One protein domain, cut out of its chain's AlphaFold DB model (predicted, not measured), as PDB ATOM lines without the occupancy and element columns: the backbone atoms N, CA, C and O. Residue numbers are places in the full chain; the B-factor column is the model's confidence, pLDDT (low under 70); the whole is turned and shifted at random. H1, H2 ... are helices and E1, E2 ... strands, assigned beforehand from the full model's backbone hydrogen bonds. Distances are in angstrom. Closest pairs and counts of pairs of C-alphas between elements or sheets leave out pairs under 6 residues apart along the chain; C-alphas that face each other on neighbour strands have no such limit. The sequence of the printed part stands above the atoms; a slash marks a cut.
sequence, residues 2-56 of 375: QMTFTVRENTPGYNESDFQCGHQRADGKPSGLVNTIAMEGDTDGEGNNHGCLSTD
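This is residues 2 to 56 of the 375 residues of the protein "Putative fimbrial associated protein" of Actinomyces naeslundii (UniProt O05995). Little regular structure is found here: a small two-strand hairpin, E1 and E2, with a short helix, H1, near one end of it, loops making the rest, and residues 40 to 45 sticking out at the other end. The printed part has 55 residues, and H1, E1 and E2, in that order, hold only 12; the class is mixed, the sheet E1 - E2 antiparallel. The whole is loose, with a radius of gyration of the C-alphas of 13.3 A, and spans 42 by 26 by 18 A.

Going along from Gln 2, you reach H1, residues 16 to 19, too short for any O i to N i+4 pair; its one O i to N i+3 pair is within hydrogen-bond range. Its closest C-alphas with E1, residues 33 to 36, are those of Phe 19 and Leu 33, 6.6 A apart. H1 and E2, residues 50 to 53, are only just apart, closest 8.2 A. E1 and E2 are an antiparallel hairpin at 165 degrees; look for N 33 and O 53, 2.9 A, within hydrogen-bond range.

Find C-alpha 16 at (7.517, -24.878, 10.585); H1 runs 5.8 A from there. E1 measures 10.0 A, and E2 runs 10.1 A to C-alpha 53 at (6.651, -35.502, 2.118).

The farthest C-alphas, Asn 10 and Thr 43, are 42.1 A apart. Both links are long, the printed part has no cut, and no printed residue is under 70 in pLDDT.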
ATOM      1  N   GLN A   2       1.378 -32.962 -11.859       72.19
ATOM      2  CA  GLN A   2       2.475 -32.267 -11.181       72.19
ATOM      3  C   GLN A   2       1.885 -31.022 -10.522       72.19
ATOM      4  O   GLN A   2       1.253 -30.216 -11.201       72.19
ATOM      5  N   MET A   3       2.030 -30.911  -9.202       73.00
ATOM      6  CA  MET A   3       1.592 -29.750  -8.429       73.00
ATOM      7  C   MET A   3       2.822 -28.995  -7.945       73.00
ATOM      8  O   MET A   3       3.760 -29.609  -7.442       73.00
ATOM      9  N   THR A   4       2.798 -27.673  -8.082       76.00
ATOM     10  CA  THR A   4       3.843 -26.786  -7.569       76.00
ATOM     11  C   THR A   4       3.243 -25.930  -6.466       76.00
ATOM     12  O   THR A   4       2.200 -25.307  -6.660       76.00
ATOM     13  N   PHE A   5       3.902 -25.895  -5.316       76.50
ATOM     14  CA  PHE A   5       3.524 -25.084  -4.164       76.50
ATOM     15  C   PHE A   5       4.687 -24.169  -3.784       76.50
ATOM     16  O   PHE A   5       5.852 -24.477  -4.022       76.50
ATOM     17  N   THR A   6       4.360 -23.025  -3.191       76.31
ATOM     18  CA  THR A   6       5.337 -22.091  -2.629       76.31
ATOM     19  C   THR A   6       4.966 -21.863  -1.179       76.31
ATOM     20  O   THR A   6       3.853 -21.413  -0.894       76.31
ATOM     21  N   VAL A   7       5.882 -22.171  -0.264       83.50
ATOM     22  CA  VAL A   7       5.676 -21.897   1.158       83.50
ATOM     23  C   VAL A   7       5.845 -20.396   1.392       83.50
ATOM     24  O   VAL A   7       6.855 -19.805   1.018       83.50
ATOM     25  N   ARG A   8       4.825 -19.758   1.976       84.19
ATOM     26  CA  ARG A   8       4.854 -18.343   2.370       84.19
ATOM     27  C   ARG A   8       4.938 -18.242   3.884       84.19
ATOM     28  O   ARG A   8       3.914 -18.199   4.563       84.19
ATOM     29  N   GLU A   9       6.157 -18.184   4.397       86.06
ATOM     30  CA  GLU A   9       6.445 -18.214   5.839       86.06
ATOM     31  C   GLU A   9       5.956 -16.970   6.599       86.06
ATOM     32  O   GLU A   9       5.824 -16.988   7.815       86.06
ATOM     33  N   ASN A  10       5.621 -15.889   5.889       85.88
ATOM     34  CA  ASN A  10       5.023 -14.685   6.471       85.88
ATOM     35  C   ASN A  10       3.489 -14.754   6.616       85.88
ATOM     36  O   ASN A  10       2.868 -13.773   7.029       85.88
ATOM     37  N   THR A  11       2.863 -15.873   6.246       86.69
ATOM     38  CA  THR A  11       1.408 -16.046   6.355       86.69
ATOM     39  C   THR A  11       1.009 -16.203   7.828       86.69
ATOM     40  O   THR A  11       1.609 -17.024   8.525       86.69
ATOM     41  N   PRO A  12      -0.009 -15.473   8.330       88.38
ATOM     42  CA  PRO A  12      -0.518 -15.672   9.685       88.38
ATOM     43  C   PRO A  12      -0.890 -17.139   9.938       88.38
ATOM     44  O   PRO A  12      -1.603 -17.742   9.137       88.38
ATOM     45  N   GLY A  13      -0.409 -17.703  11.046       84.88
ATOM     46  CA  GLY A  13      -0.609 -19.118  11.379       84.88
ATOM     47  C   GLY A  13       0.425 -20.078  10.779       84.88
ATOM     48  O   GLY A  13       0.259 -21.285  10.924       84.88
ATOM     49  N   TYR A  14       1.486 -19.577  10.133       88.00
ATOM     50  CA  TYR A  14       2.636 -20.401   9.754       88.00
ATOM     51  C   TYR A  14       3.294 -21.038  10.986       88.00
ATOM     52  O   TYR A  14       3.596 -20.358  11.968       88.00
ATOM     53  N   ASN A  15       3.553 -22.340  10.896       88.75
ATOM     54  CA  ASN A  15       4.354 -23.094  11.843       88.75
ATOM     55  C   ASN A  15       5.240 -24.067  11.057       88.75
ATOM     56  O   ASN A  15       4.737 -24.840  10.246       88.75
ATOM     57  N   GLU A  16       6.549 -24.034  11.292       87.44
ATOM     58  CA  GLU A  16       7.517 -24.878  10.585       87.44
ATOM     59  C   GLU A  16       7.256 -26.375  10.812       87.44
ATOM     60  O   GLU A  16       7.408 -27.179   9.891       87.44
ATOM     61  N   SER A  17       6.792 -26.761  12.011       90.06
ATOM     62  CA  SER A  17       6.487 -28.167  12.301       90.06
ATOM     63  C   SER A  17       5.390 -28.709  11.392       90.06
ATOM     64  O   SER A  17       5.457 -29.863  10.994       90.06
ATOM     65  N   ASP A  18       4.439 -27.874  10.963       91.88
ATOM     66  CA  ASP A  18       3.333 -28.294  10.098       91.88
ATOM     67  C   ASP A  18       3.806 -28.842   8.740       91.88
ATOM     68  O   ASP A  18       3.028 -29.495   8.047       91.88
ATOM     69  N   PHE A  19       5.073 -28.624   8.371       91.25
ATOM     70  CA  PHE A  19       5.708 -29.121   7.151       91.25
ATOM     71  C   PHE A  19       6.541 -30.400   7.359       91.25
ATOM     72  O   PHE A  19       7.186 -30.871   6.420       91.25
ATOM     73  N   GLN A  20       6.515 -30.986   8.559       93.38
ATOM     74  CA  GLN A  20       7.145 -32.270   8.878       93.38
ATOM     75  C   GLN A  20       6.088 -33.359   9.016       93.38
ATOM     76  O   GLN A  20       5.201 -33.238   9.852       93.38
ATOM     77  N   CYS A  21       6.190 -34.447   8.257       92.06
ATOM     78  CA  CYS A  21       5.287 -35.593   8.371       92.06
ATOM     79  C   CYS A  21       5.275 -36.207   9.781       92.06
ATOM     80  O   CYS A  21       6.262 -36.149  10.514       92.06
ATOM     81  N   GLY A  22       4.172 -36.875  10.130       89.88
ATOM     82  CA  GLY A  22       4.107 -37.754  11.304       89.88
ATOM     83  C   GLY A  22       3.446 -37.163  12.549       89.88
ATOM     84  O   GLY A  22       3.525 -37.777  13.610       89.88
ATOM     85  N   HIS A  23       2.774 -36.014  12.450       90.38
ATOM     86  CA  HIS A  23       1.912 -35.511  13.522       90.38
ATOM     87  C   HIS A  23       0.642 -34.841  12.978       90.38
ATOM     88  O   HIS A  23       0.442 -34.704  11.770       90.38
ATOM     89  N   GLN A  24      -0.258 -34.467  13.886       92.38
ATOM     90  CA  GLN A  24      -1.415 -33.633  13.572       92.38
ATOM     91  C   GLN A  24      -1.091 -32.170  13.852       92.38
ATOM     92  O   GLN A  24      -0.539 -31.828  14.897       92.38
ATOM     93  N   ARG A  25      -1.476 -31.317  12.909       92.81
ATOM     94  CA  ARG A  25      -1.431 -29.863  13.031       92.81
ATOM     95  C   ARG A  25      -2.507 -29.379  14.005       92.81
ATOM     96  O   ARG A  25      -3.440 -30.106  14.344       92.81
ATOM     97  N   ALA A  26      -2.414 -28.112  14.408       89.31
ATOM     98  CA  ALA A  26      -3.369 -27.493  15.332       89.31
ATOM     99  C   ALA A  26      -4.824 -27.468  14.812       89.31
ATOM    100  O   ALA A  26      -5.758 -27.401  15.605       89.31
ATOM    101  N   ASP A  27      -5.025 -27.547  13.494       89.31
ATOM    102  CA  ASP A  27      -6.338 -27.621  12.838       89.31
ATOM    103  C   ASP A  27      -6.876 -29.065  12.688       89.31
ATOM    104  O   ASP A  27      -7.919 -29.286  12.067       89.31
ATOM    105  N   GLY A  28      -6.170 -30.059  13.242       90.44
ATOM    106  CA  GLY A  28      -6.526 -31.478  13.182       90.44
ATOM    107  C   GLY A  28      -6.182 -32.168  11.858       90.44
ATOM    108  O   GLY A  28      -6.476 -33.357  11.700       90.44
ATOM    109  N   LYS A  29      -5.562 -31.467  10.899       89.38
ATOM    110  CA  LYS A  29      -5.087 -32.051   9.636       89.38
ATOM    111  C   LYS A  29      -3.705 -32.694   9.813       89.38
ATOM    112  O   LYS A  29      -2.963 -32.299  10.712       89.38
ATOM    113  N   PRO A  30      -3.339 -33.696   8.993       89.69
ATOM    114  CA  PRO A  30      -1.996 -34.263   9.046       89.69
ATOM    115  C   PRO A  30      -0.953 -33.219   8.615       89.69
ATOM    116  O   PRO A  30      -1.229 -32.362   7.773       89.69
ATOM    117  N   SER A  31       0.229 -33.274   9.222       91.88
ATOM    118  CA  SER A  31       1.375 -32.426   8.894       91.88
ATOM    119  C   SER A  31       2.170 -32.963   7.696       91.88
ATOM    120  O   SER A  31       2.089 -34.144   7.353       91.88
ATOM    121  N   GLY A  32       2.964 -32.095   7.072       89.56
ATOM    122  CA  GLY A  32       3.706 -32.367   5.845       89.56
ATOM    123  C   GLY A  32       2.880 -32.132   4.580       89.56
ATOM    124  O   GLY A  32       1.716 -31.728   4.610       89.56
ATOM    125  N   LEU A  33       3.498 -32.383   3.431       89.06
ATOM    126  CA  LEU A  33       2.816 -32.354   2.143       89.06
ATOM    127  C   LEU A  33       2.125 -33.696   1.930       89.06
ATOM    128  O   LEU A  33       2.723 -34.645   1.420       89.06
ATOM    129  N   VAL A  34       0.874 -33.770   2.378       89.38
ATOM    130  CA  VAL A  34       0.077 -34.994   2.331       89.38
ATOM    131  C   VAL A  34      -0.747 -35.038   1.055       89.38
ATOM    132  O   VAL A  34      -1.501 -34.114   0.754       89.38
ATOM    133  N   ASN A  35      -0.629 -36.143   0.328       87.00
ATOM    134  CA  ASN A  35      -1.534 -36.501  -0.750       87.00
ATOM    135  C   ASN A  35      -2.258 -37.796  -0.379       87.00
ATOM    136  O   ASN A  35      -1.613 -38.791  -0.049       87.00
ATOM    137  N   THR A  36      -3.584 -37.779  -0.461       84.94
ATOM    138  CA  THR A  36      -4.432 -38.919  -0.107       84.94
ATOM    139  C   THR A  36      -5.152 -39.413  -1.349       84.94
ATOM    140  O   THR A  36      -5.745 -38.610  -2.072       84.94
ATOM    141  N   ILE A  37      -5.123 -40.720  -1.589       82.69
ATOM    142  CA  ILE A  37      -5.993 -41.357  -2.577       82.69
ATOM    143  C   ILE A  37      -7.281 -41.819  -1.894       82.69
ATOM    144  O   ILE A  37      -7.260 -42.232  -0.742       82.69
ATOM    145  N   ALA A  38      -8.404 -41.725  -2.599       82.06
ATOM    146  CA  ALA A  38      -9.680 -42.271  -2.153       82.06
ATOM    147  C   ALA A  38     -10.272 -43.081  -3.305       82.06
ATOM    148  O   ALA A  38     -10.469 -42.544  -4.398       82.06
ATOM    149  N   MET A  39     -10.519 -44.370  -3.073       80.81
ATOM    150  CA  MET A  39     -11.098 -45.283  -4.057       80.81
ATOM    151  C   MET A  39     -12.340 -45.954  -3.477       80.81
ATOM    152  O   MET A  39     -12.319 -46.502  -2.378       80.81
ATOM    153  N   GLU A  40     -13.437 -45.915  -4.227       84.44
ATOM    154  CA  GLU A  40     -14.648 -46.644  -3.864       84.44
ATOM    155  C   GLU A  40     -14.398 -48.154  -3.992       84.44
ATOM    156  O   GLU A  40     -13.907 -48.622  -5.021       84.44
ATOM    157  N   GLY A  41     -14.720 -48.914  -2.943       85.00
ATOM    158  CA  GLY A  41     -14.449 -50.353  -2.889       85.00
ATOM    159  C   GLY A  41     -13.031 -50.722  -2.449       85.00
ATOM    160  O   GLY A  41     -12.628 -51.865  -2.654       85.00
ATOM    161  N   ASP A  42     -12.283 -49.792  -1.847       84.44
ATOM    162  CA  ASP A  42     -11.054 -50.132  -1.134       84.44
ATOM    163  C   ASP A  42     -11.337 -51.156  -0.013       84.44
ATOM    164  O   ASP A  42     -12.314 -51.048   0.731       84.44
ATOM    165  N   THR A  43     -10.504 -52.193   0.065       86.25
ATOM    166  CA  THR A  43     -10.681 -53.343   0.969       86.25
ATOM    167  C   THR A  43      -9.456 -53.638   1.827       86.25
ATOM    168  O   THR A  43      -9.567 -54.465   2.734       86.25
ATOM    169  N   ASP A  44      -8.309 -52.995   1.581       83.69
ATOM    170  CA  ASP A  44      -7.086 -53.205   2.368       83.69
ATOM    171  C   ASP A  44      -6.915 -52.173   3.505       83.69
ATOM    172  O   ASP A  44      -6.171 -52.425   4.458       83.69
ATOM    173  N   GLY A  45      -7.713 -51.100   3.477       80.06
ATOM    174  CA  GLY A  45      -7.881 -50.124   4.553       80.06
ATOM    175  C   GLY A  45      -6.963 -48.905   4.421       80.06
ATOM    176  O   GLY A  45      -6.013 -48.882   3.661       80.06
ATOM    177  N   GLU A  46      -7.187 -47.874   5.240       77.25
ATOM    178  CA  GLU A  46      -6.600 -46.530   5.033       77.25
ATOM    179  C   GLU A  46      -5.072 -46.406   5.240       77.25
ATOM    180  O   GLU A  46      -4.491 -45.335   5.064       77.25
ATOM    181  N   GLY A  47      -4.391 -47.478   5.652       74.25
ATOM    182  CA  GLY A  47      -2.990 -47.430   6.086       74.25
ATOM    183  C   GLY A  47      -1.982 -47.087   4.982       74.25
ATOM    184  O   GLY A  47      -0.892 -46.602   5.286       74.25
ATOM    185  N   ASN A  48      -2.328 -47.323   3.715       79.50
ATOM    186  CA  ASN A  48      -1.491 -47.071   2.534       79.50
ATOM    187  C   ASN A  48      -2.056 -45.967   1.616       79.50
ATOM    188  O   ASN A  48      -1.436 -45.641   0.602       79.50
ATOM    189  N   ASN A  49      -3.180 -45.351   1.988       85.00
ATOM    190  CA  ASN A  49      -3.861 -44.343   1.173       85.00
ATOM    191  C   ASN A  49      -3.205 -42.955   1.246       85.00
ATOM    192  O   ASN A  49      -3.614 -42.034   0.535       85.00
ATOM    193  N   HIS A  50      -2.167 -42.792   2.071       85.12
ATOM    194  CA  HIS A  50      -1.505 -41.517   2.329       85.12
ATOM    195  C   HIS A  50      -0.035 -41.527   1.899       85.12
ATOM    196  O   HIS A  50       0.789 -42.263   2.440       85.12
ATOM    197  N   GLY A  51       0.319 -40.633   0.977       87.56
ATOM    198  CA  GLY A  51       1.700 -40.220   0.743       87.56
ATOM    199  C   GLY A  51       1.998 -38.939   1.518       87.56
ATOM    200  O   GLY A  51       1.193 -38.011   1.488       87.56
ATOM    201  N   CYS A  52       3.145 -38.863   2.190       90.50
ATOM    202  CA  CYS A  52       3.577 -37.650   2.883       90.50
ATOM    203  C   CYS A  52       5.033 -37.317   2.553       90.50
ATOM    204  O   CYS A  52       5.891 -38.200   2.552       90.50
ATOM    205  N   LEU A  53       5.305 -36.037   2.297       89.94
ATOM    206  CA  LEU A  53       6.651 -35.502   2.118       89.94
ATOM    207  C   LEU A  53       6.922 -34.387   3.138       89.94
ATOM    208  O   LEU A  53       6.208 -33.384   3.168       89.94
ATOM    209  N   SER A  54       7.965 -34.560   3.952       90.56
ATOM    210  CA  SER A  54       8.505 -33.486   4.791       90.56
ATOM    211  C   SER A  54       9.311 -32.512   3.939       90.56
ATOM    212  O   SER A  54      10.002 -32.932   3.010       90.56
ATOM    213  N   THR A  55       9.276 -31.228   4.283       88.94
ATOM    214  CA  THR A  55      10.143 -30.225   3.651       88.94
ATOM    215  C   THR A  55      11.046 -29.557   4.662       88.94
ATOM    216  O   THR A  55      10.634 -29.300   5.786       88.94
ATOM    217  N   ASP A  56      12.251 -29.211   4.244       89.94
ATOM    218  CA  ASP A  56      13.251 -28.528   5.048       89.94
ATOM    219  C   ASP A  56      13.912 -27.396   4.251       89.94
ATOM    220  O   ASP A  56      13.710 -27.230   3.041       89.94
TER     221      ASP A  56